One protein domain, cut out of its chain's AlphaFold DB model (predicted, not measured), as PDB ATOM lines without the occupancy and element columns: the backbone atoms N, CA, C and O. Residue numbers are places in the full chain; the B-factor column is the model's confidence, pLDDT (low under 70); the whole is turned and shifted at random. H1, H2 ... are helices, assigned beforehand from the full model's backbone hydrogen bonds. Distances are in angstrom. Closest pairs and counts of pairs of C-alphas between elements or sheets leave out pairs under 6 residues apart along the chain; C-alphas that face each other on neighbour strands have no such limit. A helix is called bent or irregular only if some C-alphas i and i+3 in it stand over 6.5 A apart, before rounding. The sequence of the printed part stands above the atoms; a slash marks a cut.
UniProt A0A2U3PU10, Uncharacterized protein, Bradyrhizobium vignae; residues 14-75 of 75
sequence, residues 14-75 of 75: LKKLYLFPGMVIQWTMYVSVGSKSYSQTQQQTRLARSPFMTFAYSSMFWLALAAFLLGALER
ATOM      1  N   LEU A  14     -77.505  79.670  -6.134       76.19
ATOM      2  CA  LEU A  14     -77.212  78.315  -6.612       76.19
ATOM      3  C   LEU A  14     -77.535  77.236  -5.572       76.19
ATOM      4  O   LEU A  14     -78.117  76.208  -5.904       76.19
ATOM      5  N   LYS A  15     -77.217  77.484  -4.294       74.44
ATOM      6  CA  LYS A  15     -77.554  76.554  -3.206       74.44
ATOM      7  C   LYS A  15     -79.065  76.465  -3.015       74.44
ATOM      8  O   LYS A  15     -79.578  75.381  -2.773       74.44
ATOM      9  N   LYS A  16     -79.781  77.584  -3.165       73.56
ATOM     10  CA  LYS A  16     -81.250  77.604  -3.087       73.56
ATOM     11  C   LYS A  16     -81.892  76.814  -4.225       73.56
ATOM     12  O   LYS A  16     -82.804  76.047  -3.959       73.56
ATOM     13  N   LEU A  17     -81.387  76.954  -5.451       80.19
ATOM     14  CA  LEU A  17     -81.837  76.176  -6.612       80.19
ATOM     15  C   LEU A  17     -81.615  74.676  -6.419       80.19
ATOM     16  O   LEU A  17     -82.525  73.890  -6.667       80.19
ATOM     17  N   TYR A  18     -80.440  74.287  -5.915       82.56
ATOM     18  CA  TYR A  18     -80.165  72.889  -5.598       82.56
ATOM     19  C   TYR A  18     -81.149  72.346  -4.557       82.56
ATOM     20  O   TYR A  18     -81.731  71.296  -4.782       82.56
ATOM     21  N   LEU A  19     -81.367  73.086  -3.465       82.56
ATOM     22  CA  LEU A  19     -82.197  72.676  -2.326       82.56
ATOM     23  C   LEU A  19     -83.704  72.813  -2.547       82.56
ATOM     24  O   LEU A  19     -84.482  72.276  -1.758       82.56
ATOM     25  N   PHE A  20     -84.117  73.531  -3.589       82.44
ATOM     26  CA  PHE A  20     -85.513  73.795  -3.917       82.44
ATOM     27  C   PHE A  20     -86.396  72.533  -3.915       82.44
ATOM     28  O   PHE A  20     -87.389  72.527  -3.185       82.44
ATOM     29  N   PRO A  21     -86.049  71.431  -4.613       81.31
ATOM     30  CA  PRO A  21     -86.834  70.196  -4.553       81.31
ATOM     31  C   PRO A  21     -86.953  69.621  -3.133       81.31
ATOM     32  O   PRO A  21     -88.028  69.171  -2.738       81.31
ATOM     33  N   GLY A  22     -85.888  69.690  -2.327       81.69
ATOM     34  CA  GLY A  22     -85.923  69.250  -0.928       81.69
ATOM     35  C   GLY A  22     -86.863  70.093  -0.060       81.69
ATOM     36  O   GLY A  22     -87.586  69.547   0.772       81.69
ATOM     37  N   MET A  23     -86.908  71.409  -0.293       80.06
ATOM     38  CA  MET A  23     -87.830  72.323   0.393       80.06
ATOM     39  C   MET A  23     -89.292  72.051   0.021       80.06
ATOM     40  O   MET A  23     -90.161  72.080   0.893       80.06
ATOM     41  N   VAL A  24     -89.573  71.735  -1.248       82.38
ATOM     42  CA  VAL A  24     -90.923  71.360  -1.703       82.38
ATOM     43  C   VAL A  24     -91.388  70.069  -1.024       82.38
ATOM     44  O   VAL A  24     -92.521  70.003  -0.552       82.38
ATOM     45  N   ILE A  25     -90.511  69.068  -0.905       82.56
ATOM     46  CA  ILE A  25     -90.815  67.803  -0.213       82.56
ATOM     47  C   ILE A  25     -91.079  68.034   1.283       82.56
ATOM     48  O   ILE A  25     -92.014  67.468   1.848       82.56
ATOM     49  N   GLN A  26     -90.303  68.892   1.945       80.50
ATOM     50  CA  GLN A  26     -90.565  69.237   3.346       80.50
ATOM     51  C   GLN A  26     -91.884  69.988   3.530       80.50
ATOM     52  O   GLN A  26     -92.605  69.736   4.497       80.50
ATOM     53  N   TRP A  27     -92.221  70.880   2.599       80.06
ATOM     54  CA  TRP A  27     -93.492  71.592   2.617       80.06
ATOM     55  C   TRP A  27     -94.677  70.632   2.444       80.06
ATOM     56  O   TRP A  27     -95.621  70.682   3.234       80.06
ATOM     57  N   THR A  28     -94.613  69.686   1.502       78.56
ATOM     58  CA  THR A  28     -95.675  68.676   1.342       78.56
ATOM     59  C   THR A  28     -95.764  67.742   2.550       78.56
ATOM     60  O   THR A  28     -96.868  67.410   2.993       78.56
ATOM     61  N   MET A  29     -94.633  67.369   3.157       77.50
ATOM     62  CA  MET A  29     -94.619  66.628   4.423       77.50
ATOM     63  C   MET A  29     -95.277  67.400   5.565       77.50
ATOM     64  O   MET A  29     -95.910  66.766   6.399       77.50
ATOM     65  N   TYR A  30     -95.146  68.727   5.608       76.31
ATOM     66  CA  TYR A  30     -95.760  69.577   6.629       76.31
ATOM     67  C   TYR A  30     -97.269  69.779   6.413       76.31
ATOM     68  O   TYR A  30     -98.042  69.750   7.369       76.31
ATOM     69  N   VAL A  31     -97.715  69.926   5.163       78.94
ATOM     70  CA  VAL A  31     -99.147  70.065   4.833       78.94
ATOM     71  C   VAL A  31     -99.898  68.742   5.020       78.94
ATOM     72  O   VAL A  31    -101.035  68.726   5.488       78.94
ATOM     73  N   SER A  32     -99.251  67.608   4.737       76.06
ATOM     74  CA  SER A  32     -99.843  66.263   4.876       76.06
ATOM     75  C   SER A  32     -99.970  65.753   6.323       76.06
ATOM     76  O   SER A  32    -100.343  64.599   6.547       76.06
ATOM     77  N   VAL A  33     -99.702  66.600   7.322       69.62
ATOM     78  CA  VAL A  33     -99.810  66.259   8.751       69.62
ATOM     79  C   VAL A  33    -101.264  66.293   9.257       69.62
ATOM     80  O   VAL A  33    -101.568  65.704  10.292       69.62
ATOM     81  N   GLY A  34    -102.180  66.945   8.528       66.19
ATOM     82  CA  GLY A  34    -103.544  67.255   8.988       66.19
ATOM     83  C   GLY A  34    -104.427  66.060   9.383       66.19
ATOM     84  O   GLY A  34    -105.408  66.247  10.093       66.19
ATOM     85  N   SER A  35    -104.080  64.840   8.972       69.75
ATOM     86  CA  SER A  35    -104.846  63.612   9.232       69.75
ATOM     87  C   SER A  35    -104.119  62.598  10.131       69.75
ATOM     88  O   SER A  35    -104.545  61.447  10.232       69.75
ATOM     89  N   LYS A  36    -103.025  62.996  10.797       73.69
ATOM     90  CA  LYS A  36    -102.208  62.102  11.640       73.69
ATOM     91  C   LYS A  36    -102.473  62.276  13.135       73.69
ATOM     92  O   LYS A  36    -102.885  63.339  13.595       73.69
ATOM     93  N   SER A  37    -102.202  61.220  13.908       79.25
ATOM     94  CA  SER A  37    -102.294  61.276  15.370       79.25
ATOM     95  C   SER A  37    -101.269  62.261  15.947       79.25
ATOM     96  O   SER A  37    -100.210  62.491  15.364       79.25
ATOM     97  N   TYR A  38    -101.558  62.844  17.113       76.00
ATOM     98  CA  TYR A  38    -100.731  63.900  17.715       76.00
ATOM     99  C   TYR A  38     -99.240  63.522  17.846       76.00
ATOM    100  O   TYR A  38     -98.358  64.338  17.571       76.00
ATOM    101  N   SER A  39     -98.939  62.263  18.184       77.12
ATOM    102  CA  SER A  39     -97.564  61.753  18.277       77.12
ATOM    103  C   SER A  39     -96.852  61.697  16.919       77.12
ATOM    104  O   SER A  39     -95.665  62.014  16.825       77.12
ATOM    105  N   GLN A  40     -97.574  61.353  15.853       78.88
ATOM    106  CA  GLN A  40     -97.057  61.322  14.483       78.88
ATOM    107  C   GLN A  40     -96.862  62.737  13.926       78.88
ATOM    108  O   GLN A  40     -95.868  63.003  13.249       78.88
ATOM    109  N   THR A  41     -97.758  63.660  14.273       78.56
ATOM    110  CA  THR A  41     -97.679  65.081  13.920       78.56
ATOM    111  C   THR A  41     -96.423  65.737  14.481       78.56
ATOM    112  O   THR A  41     -95.710  66.439  13.758       78.56
ATOM    113  N   GLN A  42     -96.081  65.456  15.741       78.69
ATOM    114  CA  GLN A  42     -94.846  65.962  16.342       78.69
ATOM    115  C   GLN A  42     -93.591  65.414  15.654       78.69
ATOM    116  O   GLN A  42     -92.656  66.173  15.389       78.69
ATOM    117  N   GLN A  43     -93.566  64.117  15.330       80.12
ATOM    118  CA  GLN A  43     -92.431  63.508  14.633       80.12
ATOM    119  C   GLN A  43     -92.256  64.077  13.220       80.12
ATOM    120  O   GLN A  43     -91.148  64.474  12.857       80.12
ATOM    121  N   GLN A  44     -93.339  64.200  12.445       77.81
ATOM    122  CA  GLN A  44     -93.263  64.787  11.106       77.81
ATOM    123  C   GLN A  44     -92.881  66.264  11.131       77.81
ATOM    124  O   GLN A  44     -92.077  66.688  10.307       77.81
ATOM    125  N   THR A  45     -93.377  67.038  12.096       76.56
ATOM    126  CA  THR A  45     -93.013  68.458  12.222       76.56
ATOM    127  C   THR A  45     -91.524  68.630  12.549       76.56
ATOM    128  O   THR A  45     -90.885  69.548  12.036       76.56
ATOM    129  N   ARG A  46     -90.938  67.731  13.355       79.25
ATOM    130  CA  ARG A  46     -89.489  67.718  13.632       79.25
ATOM    131  C   ARG A  46     -88.664  67.403  12.382       79.25
ATOM    132  O   ARG A  46     -87.654  68.057  12.145       79.25
ATOM    133  N   LEU A  47     -89.107  66.442  11.570       75.38
ATOM    134  CA  LEU A  47     -88.443  66.076  10.312       75.38
ATOM    135  C   LEU A  47     -88.565  67.174   9.246       75.38
ATOM    136  O   LEU A  47     -87.583  67.489   8.575       75.38
ATOM    137  N   ALA A  48     -89.739  67.798   9.135       74.25
ATOM    138  CA  ALA A  48     -90.003  68.874   8.183       74.25
ATOM    139  C   ALA A  48     -89.174  70.140   8.465       74.25
ATOM    140  O   ALA A  48     -88.856  70.869   7.535       74.25
ATOM    141  N   ARG A  49     -88.788  70.384   9.725       73.44
ATOM    142  CA  ARG A  49     -87.966  71.538  10.139       73.44
ATOM    143  C   ARG A  49     -86.455  71.276  10.141       73.44
ATOM    144  O   ARG A  49     -85.683  72.143  10.538       73.44
ATOM    145  N   SER A  50     -86.009  70.076   9.767       78.06
ATOM    146  CA  SER A  50     -84.591  69.714   9.830       78.06
ATOM    147  C   SER A  50     -83.824  70.192   8.583       78.06
ATOM    148  O   SER A  50     -84.108  69.706   7.485       78.06
ATOM    149  N   PRO A  51     -82.798  71.063   8.710       74.12
ATOM    150  CA  PRO A  51     -81.958  71.482   7.581       74.12
ATOM    151  C   PRO A  51     -81.263  70.294   6.908       74.12
ATOM    152  O   PRO A  51     -81.182  70.233   5.682       74.12
ATOM    153  N   PHE A  52     -80.823  69.319   7.708       80.06
ATOM    154  CA  PHE A  52     -80.176  68.099   7.232       80.06
ATOM    155  C   PHE A  52     -81.110  67.265   6.346       80.06
ATOM    156  O   PHE A  52     -80.703  66.799   5.283       80.06
ATOM    157  N   MET A  53     -82.383  67.137   6.735       79.12
ATOM    158  CA  MET A  53     -83.369  66.390   5.948       79.12
ATOM    159  C   MET A  53     -83.650  67.057   4.598       79.12
ATOM    160  O   MET A  53     -83.777  66.361   3.595       79.12
ATOM    161  N   THR A  54     -83.644  68.390   4.529       82.81
ATOM    162  CA  THR A  54     -83.748  69.138   3.260       82.81
ATOM    163  C   THR A  54     -82.664  68.723   2.271       82.81
ATOM    164  O   THR A  54     -82.942  68.493   1.095       82.81
ATOM    165  N   PHE A  55     -81.421  68.609   2.751       80.88
ATOM    166  CA  PHE A  55     -80.282  68.222   1.923       80.88
ATOM    167  C   PHE A  55     -80.388  66.763   1.470       80.88
ATOM    168  O   PHE A  55     -80.108  66.466   0.308       80.88
ATOM    169  N   ALA A  56     -80.853  65.872   2.351       83.81
ATOM    170  CA  ALA A  56     -81.094  64.470   2.024       83.81
ATOM    171  C   ALA A  56     -82.178  64.317   0.942       83.81
ATOM    172  O   ALA A  56     -81.923  63.699  -0.091       83.81
ATOM    173  N   TYR A  57     -83.349  64.941   1.119       83.88
ATOM    174  CA  TYR A  57     -84.439  64.890   0.135       83.88
ATOM    175  C   TYR A  57     -84.050  65.523  -1.200       83.88
ATOM    176  O   TYR A  57     -84.347  64.974  -2.259       83.88
ATOM    177  N   SER A  58     -83.329  66.642  -1.152       85.12
ATOM    178  CA  SER A  58     -82.771  67.288  -2.335       85.12
ATOM    179  C   SER A  58     -81.803  66.364  -3.081       85.12
ATOM    180  O   SER A  58     -81.955  66.150  -4.280       85.12
ATOM    181  N   SER A  59     -80.838  65.768  -2.376       85.56
ATOM    182  CA  SER A  59     -79.867  64.835  -2.962       85.56
ATOM    183  C   SER A  59     -80.551  63.624  -3.592       85.56
ATOM    184  O   SER A  59     -80.226  63.256  -4.718       85.56
ATOM    185  N   MET A  60     -81.536  63.038  -2.904       87.69
ATOM    186  CA  MET A  60     -82.316  61.914  -3.428       87.69
ATOM    187  C   MET A  60     -83.072  62.282  -4.705       87.69
ATOM    188  O   MET A  60     -83.067  61.499  -5.651       87.69
ATOM    189  N   PHE A  61     -83.685  63.467  -4.757       88.06
ATOM    190  CA  PHE A  61     -84.375  63.942  -5.955       88.06
ATOM    191  C   PHE A  61     -83.418  64.076  -7.144       88.06
ATOM    192  O   PHE A  61     -83.703  63.563  -8.223       88.06
ATOM    193  N   TRP A  62     -82.260  64.712  -6.945       85.12
ATOM    194  CA  TRP A  62     -81.267  64.882  -8.010       85.12
ATOM    195  C   TRP A  62     -80.662  63.557  -8.477       85.12
ATOM    196  O   TRP A  62     -80.466  63.376  -9.676       85.12
ATOM    197  N   LEU A  63     -80.413  62.615  -7.563       87.12
ATOM    198  CA  LEU A  63     -79.951  61.269  -7.914       87.12
ATOM    199  C   LEU A  63     -81.008  60.490  -8.700       87.12
ATOM    200  O   LEU A  63     -80.679  59.869  -9.708       87.12
ATOM    201  N   ALA A  64     -82.275  60.549  -8.281       86.81
ATOM    202  CA  ALA A  64     -83.376  59.914  -8.999       86.81
ATOM    203  C   ALA A  64     -83.564  60.521 -10.397       86.81
ATOM    204  O   ALA A  64     -83.755  59.786 -11.363       86.81
ATOM    205  N   LEU A  65     -83.451  61.847 -10.522       87.94
ATOM    206  CA  LEU A  65     -83.511  62.542 -11.806       87.94
ATOM    207  C   LEU A  65     -82.340  62.150 -12.716       87.94
ATOM    208  O   LEU A  65     -82.554  61.871 -13.892       87.94
ATOM    209  N   ALA A  66     -81.119  62.090 -12.182       87.44
ATOM    210  CA  ALA A  66     -79.942  61.665 -12.935       87.44
ATOM    211  C   ALA A  66     -80.064  60.209 -13.407       87.44
ATOM    212  O   ALA A  66     -79.812  59.928 -14.575       87.44
ATOM    213  N   ALA A  67     -80.510  59.298 -12.537       87.94
ATOM    214  CA  ALA A  67     -80.756  57.903 -12.893       87.94
ATOM    215  C   ALA A  67     -81.861  57.764 -13.952       87.94
ATOM    216  O   ALA A  67     -81.723  56.976 -14.883       87.94
ATOM    217  N   PHE A  68     -82.934  58.554 -13.845       88.56
ATOM    218  CA  PHE A  68     -84.005  58.583 -14.839       88.56
ATOM    219  C   PHE A  68     -83.511  59.090 -16.196       88.56
ATOM    220  O   PHE A  68     -83.821  58.483 -17.213       88.56
ATOM    221  N   LEU A  69     -82.719  60.167 -16.224       88.50
ATOM    222  CA  LEU A  69     -82.160  60.714 -17.462       88.50
ATOM    223  C   LEU A  69     -81.139  59.769 -18.104       88.50
ATOM    224  O   LEU A  69     -81.170  59.604 -19.317       88.50
ATOM    225  N   LEU A  70     -80.276  59.123 -17.315       85.88
ATOM    226  CA  LEU A  70     -79.333  58.117 -17.815       85.88
ATOM    227  C   LEU A  70     -80.070  56.890 -18.365       85.88
ATOM    228  O   LEU A  70     -79.814  56.481 -19.491       85.88
ATOM    229  N   GLY A  71     -81.054  56.363 -17.632       82.88
ATOM    230  CA  GLY A  71     -81.870  55.243 -18.107       82.88
ATOM    231  C   GLY A  71     -82.787  55.594 -19.288       82.88
ATOM    232  O   GLY A  71     -83.155  54.712 -20.059       82.88
ATOM    233  N   ALA A  72     -83.163  56.865 -19.447       72.00
ATOM    234  CA  ALA A  72     -83.884  57.360 -20.620       72.00
ATOM    235  C   ALA A  72     -82.962  57.590 -21.827       72.00
ATOM    236  O   ALA A  72     -83.439  57.534 -22.953       72.00
ATOM    237  N   LEU A  73     -81.673  57.847 -21.599       59.66
ATOM    238  CA  LEU A  73     -80.658  58.014 -22.643       59.66
ATOM    239  C   LEU A  73     -80.188  56.667 -23.218       59.66
ATOM    240  O   LEU A  73     -79.741  56.610 -24.357       59.66
ATOM    241  N   GLU A  74     -80.284  55.591 -22.435       63.41
ATOM    242  CA  GLU A  74     -79.961  54.217 -22.849       63.41
ATOM    243  C   GLU A  74     -81.075  53.528 -23.669       63.41
ATOM    244  O   GLU A  74     -80.905  52.378 -24.079       63.41
ATOM    245  N   ARG A  75     -82.212  54.199 -23.905       50.84
ATOM    246  CA  ARG A  75     -83.328  53.721 -24.742       50.84
ATOM    247  C   ARG A  75     -83.424  54.504 -26.042       50.84
ATOM    248  O   ARG A  75     -83.796  53.863 -27.049       50.84
TER     249      ARG A  75
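What this domain is: This is residues 14 to 75 of the 75 residues of an uncharacterized protein of Bradyrhizobium vignae (UniProt A0A2U3PU10). Two long helices, H3 and H1, cross at a wide angle as a lopsided X, H1 meeting the first part of H3, while the shorter H2 folds back alongside the later part of H1 as a helical hairpin. The end of H3 and the last residues, 63 to 75, stick out free and make much of the length. The printed part has 62 residues with three named helices, in the order H1, H2, H3, and no named strand; the class is all helix. The whole is loose, with a radius of gyration of the C-alphas of 14.4 A, and flat, spanning 47 by 26 by 14 A.

How they stand to each other: Begin with H3, residues 51 to 73, the longest helix by residues. Look at its residues 53 to 61, which alone touch H1, residues 14 to 35; of H1, residues 18 to 26 alone touch H3. The closest C-alphas there are those of Gly 22 and Ser 58, 4.0 A apart, and the lines of the two helices are about perpendicular, only just, at 72 degrees. Near residue 21 H1 has a kink of 44 degrees, and it is irregular there: C-alphas 18 and 21 are 7.3 A apart. Farther along, residues 26 to 34 of H1 touch H2, residues 38 to 48, and the closest C-alphas are those of Gln 26 and Ala 48, 4.9 A apart. H1 and H2 form a helical hairpin at a shallow tilt of 6 degrees, opposite ways. H2 and H3 are close but not clearly touching; their closest C-alphas, those of Leu 47 and Met 53, are 6.7 A apart. These two helices run the same way at a steep tilt of 69 degrees, only just short of perpendicular. In H2 and H3 every O i to N i+4 pair is within hydrogen-bond range; in H1, 13 of 18 are.

Where its parts are: Find C-alpha 51 at (-81.958, 71.482, 7.581); from there H3 runs 33.1 A to C-alpha 73 at (-80.658, 58.014, -22.643). H1 begins at C-alpha 14, at (-77.212, 78.315, -6.612), and covers 35.1 A to C-alpha 35. H2 measures 15.2 A from C-alpha 38 to C-alpha 48.

The domain as a whole: Look for the two C-alphas farthest apart at Tyr 38 and Arg 75, 47.0 A from each other. Residues 63 to 75, of which 63 to 73 belong to H3, stand free; without them the body spans 37 by 15 by 15 A. The links H1 to H2 and H2 to H3 are tight, with 2 residues each, and the printed part has no cut. The mean pLDDT of the printed part is 79.0, and residues 33 to 35 and 73 to 75 are under 70.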